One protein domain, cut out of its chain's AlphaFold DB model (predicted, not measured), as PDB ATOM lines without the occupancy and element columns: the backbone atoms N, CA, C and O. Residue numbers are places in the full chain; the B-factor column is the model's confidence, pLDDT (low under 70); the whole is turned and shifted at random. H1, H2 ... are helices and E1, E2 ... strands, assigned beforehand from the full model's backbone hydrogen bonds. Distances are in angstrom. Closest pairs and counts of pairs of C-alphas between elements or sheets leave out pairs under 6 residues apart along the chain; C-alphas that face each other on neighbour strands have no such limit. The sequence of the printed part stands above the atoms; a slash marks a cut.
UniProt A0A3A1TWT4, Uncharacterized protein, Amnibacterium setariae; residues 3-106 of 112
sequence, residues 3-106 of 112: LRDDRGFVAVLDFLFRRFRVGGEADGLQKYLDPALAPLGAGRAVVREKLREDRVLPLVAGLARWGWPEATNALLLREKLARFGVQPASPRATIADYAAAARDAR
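Overview. This is residues 3 to 106 of the 112 residues of an uncharacterized protein of Amnibacterium setariae (UniProt A0A3A1TWT4). A flat, loose body has a small sheet, E3 E4 E5, between two helices: the long H2 makes a V with it, meeting it only near residues 53 to 59, and H4 packs beside E5. The hairpin E1 E2 packs on the same end of H2, and residues 90 to 106, with H5, stick out as an arm. The printed part has 104 residues, with five named helices and five named strands in the order E1 E2 E3 E4 H1 H2 E5 H3 H4 H5, a mixed class of helices and strands. The sheet runs E3, E4, E5 and is mixed; E1 and E2 are antiparallel. The whole is loose, with a radius of gyration of the C-alphas of 16.8 A and spans of 47 by 34 by 31 A.

Arrangement. E1, residues 3 to 5, and E2, residues 8 to 12, form a hairpin, with N 3 and O 11 2.8 A apart, within hydrogen-bond range. E2 runs on into E3, residues 15 to 17, at 97 degrees across a break of 2 residues. E3 and E4, residues 22 to 26, form an antiparallel hairpin, with N 17 and O 22 at 2.8 A. H1, residues 30 to 33, touches H2, residues 42 to 59, which meets it with residues 42 to 46 alone; the closest C-alphas, of Tyr 32 and Ala 42, are 4.8 A apart. H2 only grazes the sheet with residues 53 to 59; its closest C-alphas to E2 are Arg 55 and Val 10, 6.4 A. E5, residues 62 to 66, is parallel to E4, with N 23 and O 62 at 2.9 A. E4, H1, H2 and E5 form a strand-helix-strand unit, two parallel neighbour strands joined through helices, with a right-handed crossover. H3, residues 68 to 72, and H4, residues 74 to 82, touch only at the corner; the closest C-alphas, of Glu 70 and Leu 77, are 4.6 A apart. H4 is on the sheet at a height over the sheet of 8.9 A, only just over none of its strands, with 2 of its C-alphas falling on E4. H5, residues 95 to 104, touches no helix. Every O i to N i+4 pair is within hydrogen-bond range in H3, H4 and H5, against 11 of 14 in H2; H1 is too short for such a pair.

Along the chain. E1 begins at C-alpha 3, (24.217, -44.670, 46.249). E2 is 12.3 A long, E4 13.4 A and E5 13.3 A. H2 is 26.2 A long, H4 11.9 A and H5 14.3 A; H5 ends at C-alpha 104, (24.195, -31.685, 18.543).

Size, cuts and confidence. The C-alphas farthest apart, of Gly 41 and Asp 104, are 48.6 A apart. The printed part has no cut. The link from H4 to H5, 12 residues, is long. Residues 90 to 93 have pLDDT under 70.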
ATOM      1  N   LEU A   3      25.100 -43.660  45.674       92.50
ATOM      2  CA  LEU A   3      24.217 -44.670  46.249       92.50
ATOM      3  C   LEU A   3      23.839 -44.294  47.684       92.50
ATOM      4  O   LEU A   3      24.678 -43.840  48.470       92.50
ATOM      5  N   ARG A   4      22.570 -44.530  48.022       94.94
ATOM      6  CA  ARG A   4      21.992 -44.294  49.347       94.94
ATOM      7  C   ARG A   4      21.125 -45.472  49.770       94.94
ATOM      8  O   ARG A   4      20.480 -46.084  48.920       94.94
ATOM      9  N   ASP A   5      21.098 -45.736  51.067       93.50
ATOM     10  CA  ASP A   5      20.179 -46.659  51.735       93.50
ATOM     11  C   ASP A   5      19.377 -45.912  52.823       93.50
ATOM     12  O   ASP A   5      19.419 -44.681  52.924       93.50
ATOM     13  N   ASP A   6      18.627 -46.656  53.635       93.94
ATOM     14  CA  ASP A   6      17.855 -46.153  54.780       93.94
ATOM     15  C   ASP A   6      18.724 -45.492  55.866       93.94
ATOM     16  O   ASP A   6      18.251 -44.633  56.609       93.94
ATOM     17  N   ARG A   7      20.015 -45.833  55.924       92.81
ATOM     18  CA  ARG A   7      21.021 -45.249  56.826       92.81
ATOM     19  C   ARG A   7      21.765 -44.072  56.187       92.81
ATOM     20  O   ARG A   7      22.715 -43.552  56.774       92.81
ATOM     21  N   GLY A   8      21.350 -43.632  55.000       94.38
ATOM     22  CA  GLY A   8      21.877 -42.460  54.313       94.38
ATOM     23  C   GLY A   8      22.922 -42.797  53.253       94.38
ATOM     24  O   GLY A   8      22.734 -43.682  52.424       94.38
ATOM     25  N   PHE A   9      24.013 -42.027  53.211       95.19
ATOM     26  CA  PHE A   9      25.047 -42.187  52.185       95.19
ATOM     27  C   PHE A   9      25.762 -43.543  52.306       95.19
ATOM     28  O   PHE A   9      26.173 -43.950  53.399       95.19
ATOM     29  N   VAL A  10      25.930 -44.221  51.167       94.44
ATOM     30  CA  VAL A  10      26.626 -45.511  51.067       94.44
ATOM     31  C   VAL A  10      27.969 -45.346  50.368       94.44
ATOM     32  O   VAL A  10      29.011 -45.621  50.962       94.44
ATOM     33  N   ALA A  11      27.951 -44.919  49.104       93.38
ATOM     34  CA  ALA A  11      29.144 -44.801  48.273       93.38
ATOM     35  C   ALA A  11      28.891 -43.920  47.044       93.38
ATOM     36  O   ALA A  11      27.756 -43.765  46.593       93.38
ATOM     37  N   VAL A  12      29.972 -43.421  46.447       93.94
ATOM     38  CA  VAL A  12      29.978 -42.978  45.050       93.94
ATOM     39  C   VAL A  12      30.712 -44.046  44.256       93.94
ATOM     40  O   VAL A  12      31.866 -44.323  44.557       93.94
ATOM     41  N   LEU A  13      30.037 -44.648  43.280       94.19
ATOM     42  CA  LEU A  13      30.674 -45.570  42.338       94.19
ATOM     43  C   LEU A  13      31.340 -44.794  41.204       94.19
ATOM     44  O   LEU A  13      30.741 -43.813  40.724       94.19
ATOM     45  N   ASP A  14      32.479 -45.290  40.721       94.19
ATOM     46  CA  ASP A  14      33.140 -44.768  39.519       94.19
ATOM     47  C   ASP A  14      32.195 -44.837  38.309       94.19
ATOM     48  O   ASP A  14      32.005 -43.860  37.580       94.19
ATOM     49  N   PHE A  15      31.512 -45.977  38.147       94.69
ATOM     50  CA  PHE A  15      30.572 -46.234  37.060       94.69
ATOM     51  C   PHE A  15      29.249 -46.811  37.572       94.69
ATOM     52  O   PHE A  15      29.195 -47.603  38.512       94.69
ATOM     53  N   LEU A  16      28.156 -46.453  36.894       94.25
ATOM     54  CA  LEU A  16      26.862 -47.108  37.067       94.25
ATOM     55  C   LEU A  16      26.237 -47.371  35.698       94.25
ATOM     56  O   LEU A  16      25.730 -46.459  35.038       94.25
ATOM     57  N   PHE A  17      26.225 -48.636  35.293       93.12
ATOM     58  CA  PHE A  17      25.562 -49.099  34.081       93.12
ATOM     59  C   PHE A  17      24.058 -49.204  34.343       93.12
ATOM     60  O   PHE A  17      23.511 -50.289  34.544       93.12
ATOM     61  N   ARG A  18      23.384 -48.048  34.367       90.94
ATOM     62  CA  ARG A  18      21.988 -47.888  34.817       90.94
ATOM     63  C   ARG A  18      21.017 -48.903  34.219       90.94
ATOM     64  O   ARG A  18      20.233 -49.481  34.962       90.94
ATOM     65  N   ARG A  19      21.107 -49.158  32.908       91.19
ATOM     66  CA  ARG A  19      20.251 -50.128  32.199       91.19
ATOM     67  C   ARG A  19      20.339 -51.540  32.785       91.19
ATOM     68  O   ARG A  19      19.353 -52.262  32.771       91.19
ATOM     69  N   PHE A  20      21.506 -51.913  33.296       94.06
ATOM     70  CA  PHE A  20      21.786 -53.236  33.844       94.06
ATOM     71  C   PHE A  20      21.744 -53.251  35.376       94.06
ATOM     72  O   PHE A  20      21.870 -54.308  35.979       94.06
ATOM     73  N   ARG A  21      21.589 -52.081  36.018       95.06
ATOM     74  CA  ARG A  21      21.759 -51.888  37.467       95.06
ATOM     75  C   ARG A  21      23.094 -52.435  37.994       95.06
ATOM     76  O   ARG A  21      23.164 -52.861  39.139       95.06
ATOM     77  N   VAL A  22      24.148 -52.413  37.178       97.00
ATOM     78  CA  VAL A  22      25.486 -52.903  37.550       97.00
ATOM     79  C   VAL A  22      26.387 -51.730  37.917       97.00
ATOM     80  O   VAL A  22      26.519 -50.778  37.143       97.00
ATOM     81  N   GLY A  23      26.998 -51.798  39.097       96.38
ATOM     82  CA  GLY A  23      28.065 -50.892  39.507       96.38
ATOM     83  C   GLY A  23      29.401 -51.279  38.876       96.38
ATOM     84  O   GLY A  23      29.642 -52.457  38.613       96.38
ATOM     85  N   GLY A  24      30.268 -50.299  38.635       95.44
ATOM     86  CA  GLY A  24      31.629 -50.526  38.157       95.44
ATOM     87  C   GLY A  24      32.642 -49.714  38.955       95.44
ATOM     88  O   GLY A  24      32.387 -48.537  39.197       95.44
ATOM     89  N   GLU A  25      33.763 -50.330  39.324       94.62
ATOM     90  CA  GLU A  25      34.878 -49.694  40.043       94.62
ATOM     91  C   GLU A  25      36.197 -49.972  39.302       94.62
ATOM     92  O   GLU A  25      36.499 -51.121  38.945       94.62
ATOM     93  N   ALA A  26      36.981 -48.920  39.066       93.56
ATOM     94  CA  ALA A  26      38.316 -49.011  38.489       93.56
ATOM     95  C   ALA A  26      39.351 -48.954  39.622       93.56
ATOM     96  O   ALA A  26      39.737 -47.891  40.103       93.56
ATOM     97  N   ASP A  27      39.820 -50.121  40.058       85.50
ATOM     98  CA  ASP A  27      40.677 -50.255  41.229       85.50
ATOM     99  C   ASP A  27      42.138 -50.524  40.860       85.50
ATOM    100  O   ASP A  27      42.484 -51.516  40.216       85.50
ATOM    101  N   GLY A  28      43.034 -49.677  41.366       85.50
ATOM    102  CA  GLY A  28      44.466 -49.963  41.410       85.50
ATOM    103  C   GLY A  28      44.864 -50.696  42.694       85.50
ATOM    104  O   GLY A  28      44.299 -50.450  43.757       85.50
ATOM    105  N   LEU A  29      45.897 -51.544  42.628       87.06
ATOM    106  CA  LEU A  29      46.464 -52.210  43.815       87.06
ATOM    107  C   LEU A  29      47.263 -51.256  44.717       87.06
ATOM    108  O   LEU A  29      47.494 -51.551  45.888       87.06
ATOM    109  N   GLN A  30      47.679 -50.101  44.188       87.62
ATOM    110  CA  GLN A  30      48.582 -49.178  44.874       87.62
ATOM    111  C   GLN A  30      48.013 -48.665  46.205       87.62
ATOM    112  O   GLN A  30      48.773 -48.502  47.151       87.62
ATOM    113  N   LYS A  31      46.683 -48.534  46.336       83.50
ATOM    114  CA  LYS A  31      46.023 -48.147  47.599       83.50
ATOM    115  C   LYS A  31      46.251 -49.123  48.763       83.50
ATOM    116  O   LYS A  31      45.939 -48.780  49.897       83.50
ATOM    117  N   TYR A  32      46.763 -50.325  48.498       87.12
ATOM    118  CA  TYR A  32      47.118 -51.310  49.526       87.12
ATOM    119  C   TYR A  32      48.626 -51.510  49.669       87.12
ATOM    120  O   TYR A  32      49.082 -51.936  50.726       87.12
ATOM    121  N   LEU A  33      49.380 -51.258  48.598       88.38
ATOM    122  CA  LEU A  33      50.816 -51.530  48.535       88.38
ATOM    123  C   LEU A  33      51.661 -50.319  48.930       88.38
ATOM    124  O   LEU A  33      52.786 -50.497  49.381       88.38
ATOM    125  N   ASP A  34      51.126 -49.111  48.768       90.62
ATOM    126  CA  ASP A  34      51.789 -47.871  49.146       90.62
ATOM    127  C   ASP A  34      51.355 -47.451  50.564       90.62
ATOM    128  O   ASP A  34      50.188 -47.085  50.766       90.62
ATOM    129  N   PRO A  35      52.260 -47.474  51.562       89.19
ATOM    130  CA  PRO A  35      51.943 -47.041  52.920       89.19
ATOM    131  C   PRO A  35      51.448 -45.592  53.005       89.19
ATOM    132  O   PRO A  35      50.675 -45.277  53.909       89.19
ATOM    133  N   ALA A  36      51.832 -44.719  52.065       91.81
ATOM    134  CA  ALA A  36      51.346 -43.340  52.017       91.81
ATOM    135  C   ALA A  36      49.858 -43.261  51.634       91.81
ATOM    136  O   ALA A  36      49.153 -42.352  52.071       91.81
ATOM    137  N   LEU A  37      49.362 -44.232  50.859       87.12
ATOM    138  CA  LEU A  37      47.951 -44.338  50.471       87.12
ATOM    139  C   LEU A  37      47.118 -45.155  51.468       87.12
ATOM    140  O   LEU A  37      45.893 -45.034  51.499       87.12
ATOM    141  N   ALA A  38      47.774 -45.945  52.319       90.50
ATOM    142  CA  ALA A  38      47.162 -46.681  53.418       90.50
ATOM    143  C   ALA A  38      47.767 -46.266  54.774       90.50
ATOM    144  O   ALA A  38      48.337 -47.112  55.468       90.50
ATOM    145  N   PRO A  39      47.594 -45.005  55.222       90.19
ATOM    146  CA  PRO A  39      48.220 -44.500  56.453       90.19
ATOM    147  C   PRO A  39      47.739 -45.224  57.719       90.19
ATOM    148  O   PRO A  39      48.403 -45.214  58.749       90.19
ATOM    149  N   LEU A  40      46.574 -45.874  57.645       91.69
ATOM    150  CA  LEU A  40      46.012 -46.703  58.714       91.69
ATOM    151  C   LEU A  40      46.309 -48.207  58.520       91.69
ATOM    152  O   LEU A  40      45.780 -49.042  59.253       91.69
ATOM    153  N   GLY A  41      47.129 -48.555  57.528       93.75
ATOM    154  CA  GLY A  41      47.493 -49.914  57.142       93.75
ATOM    155  C   GLY A  41      46.539 -50.556  56.129       93.75
ATOM    156  O   GLY A  41      45.321 -50.338  56.150       93.75
ATOM    157  N   ALA A  42      47.096 -51.415  55.271       93.31
ATOM    158  CA  ALA A  42      46.366 -52.117  54.212       93.31
ATOM    159  C   ALA A  42      45.177 -52.939  54.747       93.31
ATOM    160  O   ALA A  42      44.097 -52.926  54.161       93.31
ATOM    161  N   GLY A  43      45.330 -53.585  55.909       94.69
ATOM    162  CA  GLY A  43      44.253 -54.360  56.536       94.69
ATOM    163  C   GLY A  43      43.021 -53.516  56.878       94.69
ATOM    164  O   GLY A  43      41.894 -53.928  56.604       94.69
ATOM    165  N   ARG A  44      43.208 -52.295  57.402       93.94
ATOM    166  CA  ARG A  44      42.082 -51.387  57.681       93.94
ATOM    167  C   ARG A  44      41.429 -50.877  56.401       93.94
ATOM    168  O   ARG A  44      40.209 -50.721  56.386       93.94
ATOM    169  N   ALA A  45      42.209 -50.640  55.345       92.00
ATOM    170  CA  ALA A  45      41.669 -50.272  54.036       92.00
ATOM    171  C   ALA A  45      40.759 -51.383  53.484       92.00
ATOM    172  O   ALA A  45      39.610 -51.111  53.141       92.00
ATOM    173  N   VAL A  46      41.217 -52.639  53.516       93.56
ATOM    174  CA  VAL A  46      40.429 -53.808  53.084       93.56
ATOM    175  C   VAL A  46      39.153 -53.977  53.912       93.56
ATOM    176  O   VAL A  46      38.085 -54.197  53.346       93.56
ATOM    177  N   VAL A  47      39.225 -53.843  55.241       95.56
ATOM    178  CA  VAL A  47      38.037 -53.950  56.110       95.56
ATOM    179  C   VAL A  47      37.004 -52.870  55.780       95.56
ATOM    180  O   VAL A  47      35.823 -53.178  55.635       95.56
ATOM    181  N   ARG A  48      37.433 -51.611  55.622       91.88
ATOM    182  CA  ARG A  48      36.532 -50.508  55.237       91.88
ATOM    183  C   ARG A  48      35.879 -50.759  53.886       91.88
ATOM    184  O   ARG A  48      34.704 -50.460  53.706       91.88
ATOM    185  N   GLU A  49      36.638 -51.307  52.949       92.31
ATOM    186  CA  GLU A  49      36.140 -51.614  51.621       92.31
ATOM    187  C   GLU A  49      35.105 -52.739  51.632       92.31
ATOM    188  O   GLU A  49      34.056 -52.574  51.018       92.31
ATOM    189  N   LYS A  50      35.339 -53.813  52.399       94.25
ATOM    190  CA  LYS A  50      34.368 -54.902  52.594       94.25
ATOM    191  C   LYS A  50      33.057 -54.400  53.197       94.25
ATOM    192  O   LYS A  50      32.001 -54.639  52.632       94.25
ATOM    193  N   LEU A  51      33.127 -53.627  54.282       94.31
ATOM    194  CA  LEU A  51      31.928 -53.080  54.932       94.31
ATOM    195  C   LEU A  51      31.147 -52.125  54.017       94.31
ATOM    196  O   LEU A  51      29.921 -52.046  54.090       94.31
ATOM    197  N   ARG A  52      31.849 -51.373  53.160       93.00
ATOM    198  CA  ARG A  52      31.204 -50.551  52.132       93.00
ATOM    199  C   ARG A  52      30.530 -51.431  51.083       93.00
ATOM    200  O   ARG A  52      29.398 -51.145  50.707       93.00
ATOM    201  N   GLU A  53      31.207 -52.476  50.621       94.50
ATOM    202  CA  GLU A  53      30.678 -53.414  49.632       94.50
ATOM    203  C   GLU A  53      29.408 -54.113  50.137       94.50
ATOM    204  O   GLU A  53      28.421 -54.149  49.405       94.50
ATOM    205  N   ASP A  54      29.360 -54.515  51.410       96.12
ATOM    206  CA  ASP A  54      28.168 -55.100  52.041       96.12
ATOM    207  C   ASP A  54      26.931 -54.189  51.943       96.12
ATOM    208  O   ASP A  54      25.806 -54.670  51.807       96.12
ATOM    209  N   ARG A  55      27.124 -52.863  51.974       95.69
ATOM    210  CA  ARG A  55      26.041 -51.882  51.787       95.69
ATOM    211  C   ARG A  55      25.740 -51.591  50.317       95.69
ATOM    212  O   ARG A  55      24.622 -51.212  49.988       95.69
ATOM    213  N   VAL A  56      26.719 -51.739  49.425       95.44
ATOM    214  CA  VAL A  56      26.552 -51.503  47.982       95.44
ATOM    215  C   VAL A  56      25.823 -52.661  47.310       95.44
ATOM    216  O   VAL A  56      24.916 -52.415  46.516       95.44
ATOM    217  N   LEU A  57      26.202 -53.908  47.608       95.00
ATOM    218  CA  LEU A  57      25.703 -55.098  46.909       95.00
ATOM    219  C   LEU A  57      24.168 -55.218  46.900       95.00
ATOM    220  O   LEU A  57      23.633 -55.521  45.837       95.00
ATOM    221  N   PRO A  58      23.424 -54.908  47.981       96.44
ATOM    222  CA  PRO A  58      21.958 -54.937  47.953       96.44
ATOM    223  C   PRO A  58      21.317 -53.905  47.008       96.44
ATOM    224  O   PRO A  58      20.158 -54.052  46.618       96.44
ATOM    225  N   LEU A  59      22.042 -52.844  46.639       95.69
ATOM    226  CA  LEU A  59      21.519 -51.731  45.838       95.69
ATOM    227  C   LEU A  59      21.714 -51.938  44.326       95.69
ATOM    228  O   LEU A  59      21.034 -51.297  43.513       95.69
ATOM    229  N   VAL A  60      22.605 -52.852  43.932       96.38
ATOM    230  CA  VAL A  60      22.965 -53.142  42.537       96.38
ATOM    231  C   VAL A  60      22.691 -54.606  42.187       96.38
ATOM    232  O   VAL A  60      22.650 -55.471  43.047       96.38
ATOM    233  N   ALA A  61      22.497 -54.905  40.904       96.56
ATOM    234  CA  ALA A  61      22.374 -56.281  40.413       96.56
ATOM    235  C   ALA A  61      23.737 -56.993  40.299       96.56
ATOM    236  O   ALA A  61      23.801 -58.211  40.175       96.56
ATOM    237  N   GLY A  62      24.829 -56.228  40.327       95.94
ATOM    238  CA  GLY A  62      26.196 -56.731  40.303       95.94
ATOM    239  C   GLY A  62      27.202 -55.595  40.451       95.94
ATOM    240  O   GLY A  62      26.875 -54.431  40.202       95.94
ATOM    241  N   LEU A  63      28.426 -55.939  40.848       95.75
ATOM    242  CA  LEU A  63      29.535 -55.002  41.000       95.75
ATOM    243  C   LEU A  63      30.756 -55.528  40.236       95.75
ATOM    244  O   LEU A  63      31.388 -56.498  40.648       95.75
ATOM    245  N   ALA A  64      31.074 -54.900  39.106       95.81
ATOM    246  CA  ALA A  64      32.236 -55.238  38.294       95.81
ATOM    247  C   ALA A  64      33.450 -54.415  38.739       95.81
ATOM    248  O   ALA A  64      33.375 -53.193  38.815       95.81
ATOM    249  N   ARG A  65      34.588 -55.066  38.992       94.81
ATOM    250  CA  ARG A  65      35.821 -54.390  39.427       94.81
ATOM    251  C   ARG A  65      36.957 -54.708  38.486       94.81
ATOM    252  O   ARG A  65      37.150 -55.880  38.160       94.81
ATOM    253  N   TRP A  66      37.718 -53.719  38.043       95.19
ATOM    254  CA  TRP A  66      38.819 -53.961  37.115       95.19
ATOM    255  C   TRP A  66      40.043 -53.108  37.379       95.19
ATOM    256  O   TRP A  66      39.953 -52.066  38.012       95.19
ATOM    257  N   GLY A  67      41.190 -53.599  36.910       93.50
ATOM    258  CA  GLY A  67      42.468 -52.939  37.096       93.50
ATOM    259  C   GLY A  67      42.959 -52.278  35.818       93.50
ATOM    260  O   GLY A  67      42.253 -52.157  34.813       93.50
ATOM    261  N   TRP A  68      44.227 -51.881  35.857       91.81
ATOM    262  CA  TRP A  68      44.921 -51.268  34.728       91.81
ATOM    263  C   TRP A  68      44.873 -52.069  33.414       91.81
ATOM    264  O   TRP A  68      44.676 -51.440  32.368       91.81
ATOM    265  N   PRO A  69      45.004 -53.414  33.406       93.00
ATOM    266  CA  PRO A  69      44.973 -54.175  32.159       93.00
ATOM    267  C   PRO A  69      43.654 -54.023  31.399       93.00
ATOM    268  O   PRO A  69      43.660 -53.787  30.194       93.00
ATOM    269  N   GLU A  70      42.512 -54.100  32.086       94.75
ATOM    270  CA  GLU A  70      41.222 -53.906  31.427       94.75
ATOM    271  C   GLU A  70      40.951 -52.429  31.132       94.75
ATOM    272  O   GLU A  70      40.425 -52.108  30.070       94.75
ATOM    273  N   ALA A  71      41.371 -51.513  32.011       91.56
ATOM    274  CA  ALA A  71      41.200 -50.075  31.790       91.56
ATOM    275  C   ALA A  71      41.888 -49.582  30.502       91.56
ATOM    276  O   ALA A  71      41.400 -48.660  29.851       91.56
ATOM    277  N   THR A  72      43.002 -50.211  30.116       92.25
ATOM    278  CA  THR A  72      43.783 -49.862  28.918       92.25
ATOM    279  C   THR A  72      43.456 -50.722  27.694       92.25
ATOM    280  O   THR A  72      43.929 -50.432  26.596       92.25
ATOM    281  N   ASN A  73      42.609 -51.747  27.838       92.44
ATOM    282  CA  ASN A  73      42.223 -52.641  26.750       92.44
ATOM    283  C   ASN A  73      40.703 -52.850  26.702       92.44
ATOM    284  O   ASN A  73      40.121 -53.634  27.453       92.44
ATOM    285  N   ALA A  74      40.067 -52.205  25.723       90.50
ATOM    286  CA  ALA A  74      38.619 -52.249  25.541       90.50
ATOM    287  C   ALA A  74      38.051 -53.665  25.319       90.50
ATOM    288  O   ALA A  74      36.902 -53.911  25.682       90.50
ATOM    289  N   LEU A  75      38.816 -54.592  24.726       91.31
ATOM    290  CA  LEU A  75      38.359 -55.972  24.529       91.31
ATOM    291  C   LEU A  75      38.285 -56.712  25.868       91.31
ATOM    292  O   LEU A  75      37.251 -57.308  26.166       91.31
ATOM    293  N   LEU A  76      39.325 -56.583  26.698       95.25
ATOM    294  CA  LEU A  76      39.359 -57.179  28.036       95.25
ATOM    295  C   LEU A  76      38.274 -56.588  28.938       95.25
ATOM    296  O   LEU A  76      37.558 -57.327  29.615       95.25
ATOM    297  N   LEU A  77      38.090 -55.264  28.907       94.38
ATOM    298  CA  LEU A  77      37.022 -54.621  29.670       94.38
ATOM    299  C   LEU A  77      35.641 -55.102  29.223       94.38
ATOM    300  O   LEU A  77      34.795 -55.399  30.063       94.38
ATOM    301  N   ARG A  78      35.414 -55.228  27.910       93.50
ATOM    302  CA  ARG A  78      34.149 -55.739  27.369       93.50
ATOM    303  C   ARG A  78      33.864 -57.155  27.860       93.50
ATOM    304  O   ARG A  78      32.761 -57.414  28.322       93.50
ATOM    305  N   GLU A  79      34.835 -58.058  27.772       94.56
ATOM    306  CA  GLU A  79      34.683 -59.438  28.254       94.56
ATOM    307  C   GLU A  79      34.396 -59.490  29.753       94.56
ATOM    308  O   GLU A  79      33.570 -60.282  30.208       94.56
ATOM    309  N   LYS A  80      35.037 -58.615  30.527       95.69
ATOM    310  CA  LYS A  80      34.831 -58.527  31.967       95.69
ATOM    311  C   LYS A  80      33.434 -58.032  32.325       95.69
ATOM    312  O   LYS A  80      32.754 -58.667  33.125       95.69
ATOM    313  N   LEU A  81      32.990 -56.944  31.700       95.88
ATOM    314  CA  LEU A  81      31.651 -56.380  31.884       95.88
ATOM    315  C   LEU A  81      30.550 -57.348  31.418       95.88
ATOM    316  O   LEU A  81      29.521 -57.474  32.086       95.88
ATOM    317  N   ALA A  82      30.799 -58.108  30.347       95.38
ATOM    318  CA  ALA A  82      29.871 -59.111  29.832       95.38
ATOM    319  C   ALA A  82      29.512 -60.195  30.866       95.38
ATOM    320  O   ALA A  82      28.374 -60.662  30.873       95.38
ATOM    321  N   ARG A  83      30.430 -60.547  31.782       96.00
ATOM    322  CA  ARG A  83      30.168 -61.507  32.877       96.00
ATOM    323  C   ARG A  83      29.117 -61.019  33.874       96.00
ATOM    324  O   ARG A  83      28.492 -61.833  34.540       96.00
ATOM    325  N   PHE A  84      28.905 -59.708  33.947       96.31
ATOM    326  CA  PHE A  84      27.866 -59.076  34.762       96.31
ATOM    327  C   PHE A  84      26.615 -58.734  33.934       96.31
ATOM    328  O   PHE A  84      25.773 -57.958  34.370       96.31
ATOM    329  N   GLY A  85      26.500 -59.266  32.711       94.94
ATOM    330  CA  GLY A  85      25.387 -58.988  31.803       94.94
ATOM    331  C   GLY A  85      25.448 -57.613  31.133       94.94
ATOM    332  O   GLY A  85      24.538 -57.264  30.384       94.94
ATOM    333  N   VAL A  86      26.512 -56.834  31.356       94.75
ATOM    334  CA  VAL A  86      26.687 -55.519  30.734       94.75
ATOM    335  C   VAL A  86      27.208 -55.708  29.313       94.75
ATOM    336  O   VAL A  86      28.361 -56.078  29.097       94.75
ATOM    337  N   GLN A  87      26.343 -55.435  28.339       89.38
ATOM    338  CA  GLN A  87      26.647 -55.552  26.913       89.38
ATOM    339  C   GLN A  87      26.639 -54.168  26.240       89.38
ATOM    340  O   GLN A  87      25.789 -53.333  26.572       89.38
ATOM    341  N   PRO A  88      27.544 -53.897  25.280       80.50
ATOM    342  CA  PRO A  88      27.498 -52.678  24.477       80.50
ATOM    343  C   PRO A  88      26.165 -52.560  23.725       80.50
ATOM    344  O   PRO A  88      25.679 -53.534  23.158       80.50
ATOM    345  N   ALA A  89      25.575 -51.363  23.697       72.44
ATOM    346  CA  ALA A  89      24.253 -51.150  23.100       72.44
ATOM    347  C   ALA A  89      24.241 -51.135  21.553       72.44
ATOM    348  O   ALA A  89      23.166 -51.197  20.961       72.44
ATOM    349  N   SER A  90      25.397 -51.014  20.890       64.75
ATOM    350  CA  SER A  90      25.520 -50.961  19.422       64.75
ATOM    351  C   SER A  90      26.993 -50.945  18.982       64.75
ATOM    352  O   SER A  90      27.862 -50.815  19.856       64.75
ATOM    353  N   PRO A  91      27.310 -51.105  17.675       60.84
ATOM    354  CA  PRO A  91      28.691 -51.143  17.208       60.84
ATOM    355  C   PRO A  91      29.425 -49.851  17.565       60.84
ATOM    356  O   PRO A  91      28.829 -48.793  17.751       60.84
ATOM    357  N   ARG A  92      30.740 -49.998  17.726       65.31
ATOM    358  CA  ARG A  92      31.673 -49.022  18.290       65.31
ATOM    359  C   ARG A  92      31.418 -47.615  17.734       65.31
ATOM    360  O   ARG A  92      31.839 -47.324  16.621       65.31
ATOM    361  N   ALA A  93      30.784 -46.759  18.537       67.69
ATOM    362  CA  ALA A  93      30.734 -45.331  18.263       67.69
ATOM    363  C   ALA A  93      32.178 -44.839  18.123       67.69
ATOM    364  O   ALA A  93      33.009 -45.002  19.024       67.69
ATOM    365  N   THR A  94      32.499 -44.322  16.951       77.56
ATOM    366  CA  THR A  94      33.784 -43.715  16.651       77.56
ATOM    367  C   THR A  94      33.935 -42.416  17.441       77.56
ATOM    368  O   THR A  94      32.966 -41.839  17.942       77.56
ATOM    369  N   ILE A  95      35.162 -41.897  17.527       74.44
ATOM    370  CA  ILE A  95      35.380 -40.533  18.032       74.44
ATOM    371  C   ILE A  95      34.543 -39.522  17.227       74.44
ATOM    372  O   ILE A  95      34.070 -38.539  17.791       74.44
ATOM    373  N   ALA A  96      34.308 -39.778  15.934       78.81
ATOM    374  CA  ALA A  96      33.462 -38.934  15.099       78.81
ATOM    375  C   ALA A  96      31.989 -38.963  15.542       78.81
ATOM    376  O   ALA A  96      31.374 -37.901  15.610       78.81
ATOM    377  N   ASP A  97      31.461 -40.129  15.925       80.00
ATOM    378  CA  ASP A  97      30.093 -40.267  16.445       80.00
ATOM    379  C   ASP A  97      29.928 -39.523  17.776       80.00
ATOM    380  O   ASP A  97      28.960 -38.788  17.973       80.00
ATOM    381  N   TYR A  98      30.925 -39.625  18.665       72.81
ATOM    382  CA  TYR A  98      30.965 -38.841  19.903       72.81
ATOM    383  C   TYR A  98      31.032 -37.335  19.634       72.81
ATOM    384  O   TYR A  98      30.309 -36.560  20.260       72.81
ATOM    385  N   ALA A  99      31.885 -36.906  18.701       78.19
ATOM    386  CA  ALA A  99      32.021 -35.500  18.342       78.19
ATOM    387  C   ALA A  99      30.737 -34.944  17.705       78.19
ATOM    388  O   ALA A  99      30.381 -33.796  17.966       78.19
ATOM    389  N   ALA A 100      30.034 -35.740  16.896       80.12
ATOM    390  CA  ALA A 100      28.742 -35.377  16.322       80.12
ATOM    391  C   ALA A 100      27.676 -35.214  17.415       80.12
ATOM    392  O   ALA A 100      27.107 -34.130  17.540       80.12
ATOM    393  N   ALA A 101      27.511 -36.215  18.283       77.88
ATOM    394  CA  ALA A 101      26.566 -36.153  19.398       77.88
ATOM    395  C   ALA A 101      26.847 -34.965  20.339       77.88
ATOM    396  O   ALA A 101      25.923 -34.280  20.776       77.88
ATOM    397  N   ALA A 102      28.121 -34.669  20.617       74.75
ATOM    398  CA  ALA A 102      28.510 -33.524  21.437       74.75
ATOM    399  C   ALA A 102      28.203 -32.174  20.766       74.75
ATOM    400  O   ALA A 102      27.840 -31.227  21.463       74.75
ATOM    401  N   ARG A 103      28.340 -32.060  19.434       78.62
ATOM    402  CA  ARG A 103      27.937 -30.856  18.685       78.62
ATOM    403  C   ARG A 103      26.425 -30.662  18.717       78.62
ATOM    404  O   ARG A 103      25.985 -29.543  18.954       78.62
ATOM    405  N   ASP A 104      25.661 -31.733  18.537       78.25
ATOM    406  CA  ASP A 104      24.195 -31.685  18.543       78.25
ATOM    407  C   ASP A 104      23.629 -31.363  19.930       78.25
ATOM    408  O   ASP A 104      22.630 -30.656  20.048       78.25
ATOM    409  N   ALA A 105      24.306 -31.816  20.988       73.88
ATOM    410  CA  ALA A 105      23.967 -31.491  22.368       73.88
ATOM    411  C   ALA A 105      24.363 -30.059  22.784       73.88
ATOM    412  O   ALA A 105      23.964 -29.618  23.865       73.88
ATOM    413  N   ARG A 106      25.135 -29.309  21.973       70.06
ATOM    414  CA  ARG A 106      25.439 -27.907  22.303       70.06
ATOM    415  C   ARG A 106      24.172 -27.061  22.153       70.06
ATOM    416  O   ARG A 106      23.584 -27.040  21.070       70.06
TER     417      ARG A 106